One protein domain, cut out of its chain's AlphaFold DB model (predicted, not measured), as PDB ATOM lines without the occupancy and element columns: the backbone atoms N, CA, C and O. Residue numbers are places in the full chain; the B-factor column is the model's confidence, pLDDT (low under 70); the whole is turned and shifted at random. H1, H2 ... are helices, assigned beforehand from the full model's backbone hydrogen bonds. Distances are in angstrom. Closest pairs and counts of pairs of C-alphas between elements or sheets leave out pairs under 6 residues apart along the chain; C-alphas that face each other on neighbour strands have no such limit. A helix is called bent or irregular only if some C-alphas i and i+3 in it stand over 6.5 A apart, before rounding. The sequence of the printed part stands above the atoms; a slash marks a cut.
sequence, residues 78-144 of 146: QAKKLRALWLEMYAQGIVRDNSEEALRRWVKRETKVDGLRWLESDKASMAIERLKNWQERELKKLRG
ATOM      1  N   GLN A  78     -33.427 -37.706  33.346       82.94
ATOM      2  CA  GLN A  78     -34.804 -38.205  33.268       82.94
ATOM      3  C   GLN A  78     -35.433 -38.421  34.656       82.94
ATOM      4  O   GLN A  78     -36.612 -38.122  34.831       82.94
ATOM      5  N   ALA A  79     -34.667 -38.859  35.668       83.56
ATOM      6  CA  ALA A  79     -35.169 -38.929  37.045       83.56
ATOM      7  C   ALA A  79     -35.525 -37.538  37.583       83.56
ATOM      8  O   ALA A  79     -36.565 -37.375  38.221       83.56
ATOM      9  N   LYS A  80     -34.702 -36.523  37.285       85.94
ATOM     10  CA  LYS A  80     -34.996 -35.125  37.643       85.94
ATOM     11  C   LYS A  80     -36.287 -34.646  36.978       85.94
ATOM     12  O   LYS A  80     -37.123 -34.047  37.647       85.94
ATOM     13  N   LYS A  81     -36.495 -34.988  35.703       87.69
ATOM     14  CA  LYS A  81     -37.722 -34.657  34.964       87.69
ATOM     15  C   LYS A  81     -38.968 -35.337  35.539       87.69
ATOM     16  O   LYS A  81     -39.981 -34.671  35.716       87.69
ATOM     17  N   LEU A  82     -38.891 -36.625  35.886       88.50
ATOM     18  CA  LEU A  82     -39.989 -37.346  36.549       88.50
ATOM     19  C   LEU A  82     -40.388 -36.678  37.871       88.50
ATOM     20  O   LEU A  82     -41.573 -36.499  38.136       88.50
ATOM     21  N   ARG A  83     -39.403 -36.270  38.681       89.62
ATOM     22  CA  ARG A  83     -39.657 -35.542  39.934       89.62
ATOM     23  C   ARG A  83     -40.293 -34.182  39.698       89.62
ATOM     24  O   ARG A  83     -41.257 -33.857  40.378       89.62
ATOM     25  N   ALA A  84     -39.770 -33.410  38.748       90.75
ATOM     26  CA  ALA A  84     -40.307 -32.094  38.422       90.75
ATOM     27  C   ALA A  84     -41.784 -32.185  38.003       90.75
ATOM     28  O   ALA A  84     -42.617 -31.489  38.574       90.75
ATOM     29  N   LEU A  85     -42.118 -33.120  37.105       91.31
ATOM     30  CA  LEU A  85     -43.503 -33.371  36.692       91.31
ATOM     31  C   LEU A  85     -44.385 -33.809  37.867       91.31
ATOM     32  O   LEU A  85     -45.502 -33.331  38.015       91.31
ATOM     33  N   TRP A  86     -43.884 -34.683  38.743       93.31
ATOM     34  CA  TRP A  86     -44.639 -35.124  39.918       93.31
ATOM     35  C   TRP A  86     -44.968 -33.975  40.880       93.31
ATOM     36  O   TRP A  86     -46.087 -33.887  41.387       93.31
ATOM     37  N   LEU A  87     -44.002 -33.084  41.124       90.06
ATOM     38  CA  LEU A  87     -44.196 -31.893  41.953       90.06
ATOM     39  C   LEU A  87     -45.170 -30.906  41.304       90.06
ATOM     40  O   LEU A  87     -46.015 -30.347  42.000       90.06
ATOM     41  N   GLU A  88     -45.096 -30.731  39.986       91.12
ATOM     42  CA  GLU A  88     -46.040 -29.901  39.237       91.12
ATOM     43  C   GLU A  88     -47.470 -30.453  39.326       91.12
ATOM     44  O   GLU A  88     -48.397 -29.720  39.667       91.12
ATOM     45  N   MET A  89     -47.658 -31.761  39.134       91.19
ATOM     46  CA  MET A  89     -48.963 -32.414  39.292       91.19
ATOM     47  C   MET A  89     -49.509 -32.304  40.723       91.19
ATOM     48  O   MET A  89     -50.723 -32.235  40.920       91.19
ATOM     49  N   TYR A  90     -48.637 -32.288  41.735       91.31
ATOM     50  CA  TYR A  90     -49.041 -32.014  43.114       91.31
ATOM     51  C   TYR A  90     -49.486 -30.557  43.300       91.31
ATOM     52  O   TYR A  90     -50.515 -30.315  43.928       91.31
ATOM     53  N   ALA A  91     -48.763 -29.592  42.722       88.38
ATOM     54  CA  ALA A  91     -49.148 -28.178  42.755       88.38
ATOM     55  C   ALA A  91     -50.487 -27.922  42.038       88.38
ATOM     56  O   ALA A  91     -51.276 -27.095  42.482       88.38
ATOM     57  N   GLN A  92     -50.778 -28.685  40.982       87.50
ATOM     58  CA  GLN A  92     -52.064 -28.682  40.273       87.50
ATOM     59  C   GLN A  92     -53.186 -29.417  41.031       87.50
ATOM     60  O   GLN A  92     -54.318 -29.465  40.557       87.50
ATOM     61  N   GLY A  93     -52.897 -30.028  42.186       88.44
ATOM     62  CA  GLY A  93     -53.873 -30.771  42.989       88.44
ATOM     63  C   GLY A  93     -54.268 -32.144  42.430       88.44
ATOM     64  O   GLY A  93     -55.147 -32.800  42.987       88.44
ATOM     65  N   ILE A  94     -53.612 -32.613  41.361       88.88
ATOM     66  CA  ILE A  94     -53.881 -33.913  40.724       88.88
ATOM     67  C   ILE A  94     -53.379 -35.057  41.614       88.88
ATOM     68  O   ILE A  94     -54.027 -36.095  41.771       88.88
ATOM     69  N   VAL A  95     -52.206 -34.866  42.218       89.31
ATOM     70  CA  VAL A  95     -51.569 -35.835  43.112       89.31
ATOM     71  C   VAL A  95     -51.699 -35.369  44.560       89.31
ATOM     72  O   VAL A  95     -51.504 -34.202  44.869       89.31
ATOM     73  N   ARG A  96     -51.986 -36.301  45.477       85.50
ATOM     74  CA  ARG A  96     -52.163 -36.008  46.915       85.50
ATOM     75  C   ARG A  96     -50.876 -36.075  47.744       85.50
ATOM     76  O   ARG A  96     -50.859 -35.605  48.876       85.50
ATOM     77  N   ASP A  97     -49.828 -36.722  47.235       85.88
ATOM     78  CA  ASP A  97     -48.567 -36.945  47.952       85.88
ATOM     79  C   ASP A  97     -47.369 -36.616  47.050       85.88
ATOM     80  O   ASP A  97     -47.102 -37.318  46.075       85.88
ATOM     81  N   ASN A  98     -46.637 -35.554  47.390       86.44
ATOM     82  CA  ASN A  98     -45.463 -35.086  46.647       86.44
ATOM     83  C   ASN A  98     -44.169 -35.863  46.949       86.44
ATOM     84  O   ASN A  98     -43.117 -35.528  46.408       86.44
ATOM     85  N   SER A  99     -44.211 -36.868  47.828       84.44
ATOM     86  CA  SER A  99     -43.002 -37.571  48.254       84.44
ATOM     87  C   SER A  99     -42.388 -38.430  47.143       84.44
ATOM     88  O   SER A  99     -43.089 -39.067  46.356       84.44
ATOM     89  N   GLU A 100     -41.055 -38.541  47.157       83.44
ATOM     90  CA  GLU A 100     -40.289 -39.426  46.261       83.44
ATOM     91  C   GLU A 100     -40.780 -40.881  46.333       83.44
ATOM     92  O   GLU A 100     -40.785 -41.605  45.342       83.44
ATOM     93  N   GLU A 101     -41.244 -41.322  47.502       83.56
ATOM     94  CA  GLU A 101     -41.790 -42.667  47.675       83.56
ATOM     95  C   GLU A 101     -43.126 -42.865  46.960       83.56
ATOM     96  O   GLU A 101     -43.414 -43.970  46.498       83.56
ATOM     97  N   ALA A 102     -43.963 -41.829  46.876       87.06
ATOM     98  CA  ALA A 102     -45.192 -41.887  46.097       87.06
ATOM     99  C   ALA A 102     -44.865 -42.002  44.600       87.06
ATOM    100  O   ALA A 102     -45.369 -42.918  43.943       87.06
ATOM    101  N   LEU A 103     -43.931 -41.177  44.109       88.31
ATOM    102  CA  LEU A 103     -43.420 -41.265  42.739       88.31
ATOM    103  C   LEU A 103     -42.823 -42.650  42.451       88.31
ATOM    104  O   LEU A 103     -43.184 -43.292  41.471       88.31
ATOM    105  N   ARG A 104     -41.958 -43.167  43.329       86.38
ATOM    106  CA  ARG A 104     -41.335 -44.489  43.182       86.38
ATOM    107  C   ARG A 104     -42.367 -45.610  43.100       86.38
ATOM    108  O   ARG A 104     -42.223 -46.497  42.263       86.38
ATOM    109  N   ARG A 105     -43.400 -45.593  43.952       87.81
ATOM    110  CA  ARG A 105     -44.486 -46.590  43.903       87.81
ATOM    111  C   ARG A 105     -45.247 -46.521  42.586       87.81
ATOM    112  O   ARG A 105     -45.568 -47.568  42.028       87.81
ATOM    113  N   TRP A 106     -45.515 -45.311  42.098       89.81
ATOM    114  CA  TRP A 106     -46.151 -45.112  40.803       89.81
ATOM    115  C   TRP A 106     -45.270 -45.653  39.670       89.81
ATOM    116  O   TRP A 106     -45.719 -46.516  38.921       89.81
ATOM    117  N   VAL A 107     -43.987 -45.275  39.617       87.81
ATOM    118  CA  VAL A 107     -43.034 -45.774  38.609       87.81
ATOM    119  C   VAL A 107     -42.931 -47.295  38.658       87.81
ATOM    120  O   VAL A 107     -43.047 -47.938  37.622       87.81
ATOM    121  N   LYS A 108     -42.809 -47.894  39.850       88.31
ATOM    122  CA  LYS A 108     -42.784 -49.354  40.014       88.31
ATOM    123  C   LYS A 108     -44.037 -50.018  39.445       88.31
ATOM    124  O   LYS A 108     -43.947 -51.102  38.875       88.31
ATOM    125  N   ARG A 109     -45.213 -49.404  39.589       87.12
ATOM    126  CA  ARG A 109     -46.450 -49.940  39.010       87.12
ATOM    127  C   ARG A 109     -46.410 -49.919  37.480       87.12
ATOM    128  O   ARG A 109     -46.806 -50.909  36.872       87.12
ATOM    129  N   GLU A 110     -45.916 -48.830  36.894       85.94
ATOM    130  CA  GLU A 110     -45.891 -48.622  35.441       85.94
ATOM    131  C   GLU A 110     -44.780 -49.405  34.728       85.94
ATOM    132  O   GLU A 110     -45.010 -49.950  33.652       85.94
ATOM    133  N   THR A 111     -43.582 -49.473  35.313       83.06
ATOM    134  CA  THR A 111     -42.378 -50.026  34.665       83.06
ATOM    135  C   THR A 111     -41.910 -51.344  35.274       83.06
ATOM    136  O   THR A 111     -40.979 -51.954  34.754       83.06
ATOM    137  N   LYS A 112     -42.523 -51.781  36.386       83.00
ATOM    138  CA  LYS A 112     -42.102 -52.932  37.210       83.00
ATOM    139  C   LYS A 112     -40.696 -52.807  37.810       83.00
ATOM    140  O   LYS A 112     -40.241 -53.735  38.471       83.00
ATOM    141  N   VAL A 113     -40.034 -51.657  37.662       80.31
ATOM    142  CA  VAL A 113     -38.697 -51.409  38.212       80.31
ATOM    143  C   VAL A 113     -38.807 -50.837  39.617       80.31
ATOM    144  O   VAL A 113     -39.480 -49.838  39.865       80.31
ATOM    145  N   ASP A 114     -38.118 -51.477  40.557       71.81
ATOM    146  CA  ASP A 114     -38.273 -51.192  41.979       71.81
ATOM    147  C   ASP A 114     -37.715 -49.835  42.412       71.81
ATOM    148  O   ASP A 114     -38.117 -49.325  43.453       71.81
ATOM    149  N   GLY A 115     -36.793 -49.230  41.661       67.19
ATOM    150  CA  GLY A 115     -36.201 -47.946  42.019       67.19
ATOM    151  C   GLY A 115     -35.740 -47.147  40.812       67.19
ATOM    152  O   GLY A 115     -35.121 -47.695  39.909       67.19
ATOM    153  N   LEU A 116     -35.974 -45.832  40.866       68.50
ATOM    154  CA  LEU A 116     -35.569 -44.868  39.838       68.50
ATOM    155  C   LEU A 116     -34.086 -45.004  39.463       68.50
ATOM    156  O   LEU A 116     -33.750 -44.906  38.301       68.50
ATOM    157  N   ARG A 117     -33.196 -45.324  40.413       70.62
ATOM    158  CA  ARG A 117     -31.757 -45.524  40.148       70.62
ATOM    159  C   ARG A 117     -31.460 -46.584  39.075       70.62
ATOM    160  O   ARG A 117     -30.454 -46.464  38.394       70.62
ATOM    161  N   TRP A 118     -32.313 -47.597  38.953       71.44
ATOM    162  CA  TRP A 118     -32.140 -48.731  38.039       71.44
ATOM    163  C   TRP A 118     -33.045 -48.629  36.810       71.44
ATOM    164  O   TRP A 118     -33.237 -49.609  36.095       71.44
ATOM    165  N   LEU A 119     -33.686 -47.477  36.608       76.25
ATOM    166  CA  LEU A 119     -34.620 -47.294  35.516       76.25
ATOM    167  C   LEU A 119     -33.848 -46.973  34.237       76.25
ATOM    168  O   LEU A 119     -33.235 -45.915  34.117       76.25
ATOM    169  N   GLU A 120     -33.902 -47.901  33.288       78.81
ATOM    170  CA  GLU A 120     -33.331 -47.743  31.951       78.81
ATOM    171  C   GLU A 120     -33.971 -46.565  31.203       78.81
ATOM    172  O   GLU A 120     -35.140 -46.233  31.431       78.81
ATOM    173  N   SER A 121     -33.213 -45.960  30.285       79.88
ATOM    174  CA  SER A 121     -33.612 -44.744  29.559       79.88
ATOM    175  C   SER A 121     -34.958 -44.881  28.835       79.88
ATOM    176  O   SER A 121     -35.795 -43.974  28.888       79.88
ATOM    177  N   ASP A 122     -35.220 -46.039  28.226       83.44
ATOM    178  CA  ASP A 122     -36.463 -46.292  27.489       83.44
ATOM    179  C   ASP A 122     -37.669 -46.354  28.427       83.44
ATOM    180  O   ASP A 122     -38.702 -45.719  28.199       83.44
ATOM    181  N   LYS A 123     -37.518 -47.057  29.556       83.75
ATOM    182  CA  LYS A 123     -38.563 -47.161  30.583       83.75
ATOM    183  C   LYS A 123     -38.798 -45.825  31.279       83.75
ATOM    184  O   LYS A 123     -39.936 -45.514  31.632       83.75
ATOM    185  N   ALA A 124     -37.749 -45.028  31.467       83.81
ATOM    186  CA  ALA A 124     -37.851 -43.676  31.999       83.81
ATOM    187  C   ALA A 124     -38.602 -42.744  31.042       83.81
ATOM    188  O   ALA A 124     -39.488 -42.012  31.479       83.81
ATOM    189  N   SER A 125     -38.311 -42.823  29.743       86.69
ATOM    190  CA  SER A 125     -39.005 -42.047  28.712       86.69
ATOM    191  C   SER A 125     -40.481 -42.442  28.622       86.69
ATOM    192  O   SER A 125     -41.351 -41.576  28.680       86.69
ATOM    193  N   MET A 126     -40.785 -43.745  28.632       88.12
ATOM    194  CA  MET A 126     -42.162 -44.245  28.703       88.12
ATOM    195  C   MET A 126     -42.898 -43.739  29.955       88.12
ATOM    196  O   MET A 126     -44.059 -43.339  29.874       88.12
ATOM    197  N   ALA A 127     -42.242 -43.740  31.119       87.88
ATOM    198  CA  ALA A 127     -42.831 -43.238  32.358       87.88
ATOM    199  C   ALA A 127     -43.121 -41.727  32.295       87.88
ATOM    200  O   ALA A 127     -44.161 -41.288  32.779       87.88
ATOM    201  N   ILE A 128     -42.242 -40.936  31.671       89.81
ATOM    202  CA  ILE A 128     -42.450 -39.495  31.465       89.81
ATOM    203  C   ILE A 128     -43.682 -39.248  30.589       89.81
ATOM    204  O   ILE A 128     -44.539 -38.453  30.967       89.81
ATOM    205  N   GLU A 129     -43.806 -39.944  29.459       92.38
ATOM    206  CA  GLU A 129     -44.957 -39.765  28.563       92.38
ATOM    207  C   GLU A 129     -46.269 -40.212  29.221       92.38
ATOM    208  O   GLU A 129     -47.289 -39.531  29.120       92.38
ATOM    209  N   ARG A 130     -46.246 -41.292  30.014       91.50
ATOM    210  CA  ARG A 130     -47.417 -41.702  30.808       91.50
ATOM    211  C   ARG A 130     -47.811 -40.670  31.867       91.50
ATOM    212  O   ARG A 130     -49.009 -40.472  32.068       91.50
ATOM    213  N   LEU A 131     -46.848 -40.020  32.532       91.62
ATOM    214  CA  LEU A 131     -47.147 -38.934  33.478       91.62
ATOM    215  C   LEU A 131     -47.818 -37.760  32.773       91.62
ATOM    216  O   LEU A 131     -48.849 -37.300  33.251       91.62
ATOM    217  N   LYS A 132     -47.283 -37.317  31.632       91.25
ATOM    218  CA  LYS A 132     -47.860 -36.207  30.861       91.25
ATOM    219  C   LYS A 132     -49.284 -36.507  30.401       91.25
ATOM    220  O   LYS A 132     -50.179 -35.707  30.642       91.25
ATOM    221  N   ASN A 133     -49.518 -37.685  29.823       93.06
ATOM    222  CA  ASN A 133     -50.854 -38.084  29.370       93.06
ATOM    223  C   ASN A 133     -51.850 -38.159  30.535       93.06
ATOM    224  O   ASN A 133     -53.027 -37.826  30.392       93.06
ATOM    225  N   TRP A 134     -51.393 -38.609  31.708       92.81
ATOM    226  CA  TRP A 134     -52.222 -38.587  32.907       92.81
ATOM    227  C   TRP A 134     -52.515 -37.155  33.357       92.81
ATOM    228  O   TRP A 134     -53.680 -36.827  33.576       92.81
ATOM    229  N   GLN A 135     -51.495 -36.305  33.453       91.81
ATOM    230  CA  GLN A 135     -51.640 -34.899  33.808       91.81
ATOM    231  C   GLN A 135     -52.629 -34.183  32.884       91.81
ATOM    232  O   GLN A 135     -53.571 -33.569  33.370       91.81
ATOM    233  N   GLU A 136     -52.475 -34.322  31.568       92.12
ATOM    234  CA  GLU A 136     -53.360 -33.708  30.580       92.12
ATOM    235  C   GLU A 136     -54.811 -34.167  30.757       92.12
ATOM    236  O   GLU A 136     -55.724 -33.344  30.780       92.12
ATOM    237  N   ARG A 137     -55.038 -35.472  30.950       91.75
ATOM    238  CA  ARG A 137     -56.383 -36.007  31.183       91.75
ATOM    239  C   ARG A 137     -57.024 -35.424  32.441       91.75
ATOM    240  O   ARG A 137     -58.209 -35.107  32.424       91.75
ATOM    241  N   GLU A 138     -56.282 -35.322  33.538       91.44
ATOM    242  CA  GLU A 138     -56.829 -34.758  34.777       91.44
ATOM    243  C   GLU A 138     -57.025 -33.242  34.667       91.44
ATOM    244  O   GLU A 138     -58.023 -32.732  35.162       91.44
ATOM    245  N   LEU A 139     -56.161 -32.529  33.940       88.44
ATOM    246  CA  LEU A 139     -56.359 -31.109  33.644       88.44
ATOM    247  C   LEU A 139     -57.597 -30.863  32.773       88.44
ATOM    248  O   LEU A 139     -58.345 -29.939  33.070       88.44
ATOM    249  N   LYS A 140     -57.862 -31.693  31.754       89.12
ATOM    250  CA  LYS A 140     -59.095 -31.611  30.946       89.12
ATOM    251  C   LYS A 140     -60.344 -31.788  31.808       89.12
ATOM    252  O   LYS A 140     -61.255 -30.967  31.750       89.12
ATOM    253  N   LYS A 141     -60.333 -32.779  32.707       87.56
ATOM    254  CA  LYS A 141     -61.413 -32.974  33.690       87.56
ATOM    255  C   LYS A 141     -61.590 -31.767  34.609       87.56
ATOM    256  O   LYS A 141     -62.719 -31.367  34.859       87.56
ATOM    257  N   LEU A 142     -60.495 -31.185  35.105       82.94
ATOM    258  CA  LEU A 142     -60.540 -29.988  35.952       82.94
ATOM    259  C   LEU A 142     -61.076 -28.760  35.201       82.94
ATOM    260  O   LEU A 142     -61.688 -27.896  35.820       82.94
ATOM    261  N   ARG A 143     -60.868 -28.693  33.881       83.38
ATOM    262  CA  ARG A 143     -61.383 -27.637  32.995       83.38
ATOM    263  C   ARG A 143     -62.829 -27.862  32.540       83.38
ATOM    264  O   ARG A 143     -63.409 -26.955  31.959       83.38
ATOM    265  N   GLY A 144     -63.420 -29.027  32.819       77.00
ATOM    266  CA  GLY A 144     -64.782 -29.365  32.388       77.00
ATOM    267  C   GLY A 144     -64.896 -29.731  30.904       77.00
ATOM    268  O   GLY A 144     -65.996 -29.739  30.361       77.00
TER     269      GLY A 144
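Overview. This is residues 78 to 144 of the 146 residues of the protein "Regulatory protein GemA" of Salmonella newport (UniProt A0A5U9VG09). One long helix, H3, makes the long axis, and a shorter helix, H1, lies side by side with its earlier part, running the same way at a small angle. The third and shortest helix, H2, is set steeply to both, packing with its first residues, 100 to 103, on H1 and with its last, 107 to 111, on H3 near where H3 begins. The printed part has 67 residues, with three named helices in the order H1, H2, H3 and no named strand; the class is all helix. The whole is compact, with a radius of gyration of the C-alphas of 11.7 A, yet elongated in outline, spanning 38 by 21 by 19 A.

Arrangement. H3, residues 121 to 143, is the longest helix, with 23 residues. It touches H1, residues 78 to 91, with 13 pairs of C-alphas within 8 A. The closest C-alphas of the two are those of Leu 82 and Ile 128, 6.0 A apart. They run the same way at a shallow tilt of 15 degrees. H2, residues 100 to 111, touches H3 with residues 107 to 111 alone, and H3 touches H2 with residues 123 to 127 alone. Their closest C-alphas are those of Thr 111 and Lys 123, 6.3 A apart. Their lines are only just about perpendicular, at 73 degrees. H1 and H2 only just touch, with 3 pairs of C-alphas within 8 A, between residues 83 to 86 of H1 and residues 100 to 103 of H2. Their closest C-alphas are those of Trp 86 and Leu 103, 6.9 A apart. They run opposite ways at a steep tilt of 65 degrees. The helix packing is mostly crossed, but only just: 1 of the 3 touching pairs is at a shallow tilt. Every O i to N i+4 pair is within hydrogen-bond range in H1, H2 and H3.

Along the chain. H3 begins at C-alpha 121, at (-33.612, -44.744, 29.559), and ends at C-alpha 143, at (-61.383, -27.637, 32.995), a length of 32.8 A. H1 begins with Gln 78, whose C-alpha is at (-34.804, -38.205, 33.268), and measures 19.9 A from first to last C-alpha. H2, from Glu 100 to Thr 111, measures 15.8 A. None of the three helices is bent or irregular.

Size, cuts and confidence. The two C-alphas farthest apart are those of Trp 118 and Gly 144, at 38.4 A. The printed part, residues 78 to 144, has no cut. The links from H1 to H2, 8 residues, and from H2 to H3, 9 residues, are both short. The mean pLDDT of the printed part is 86.0, and residues 115 to 116 are under 70.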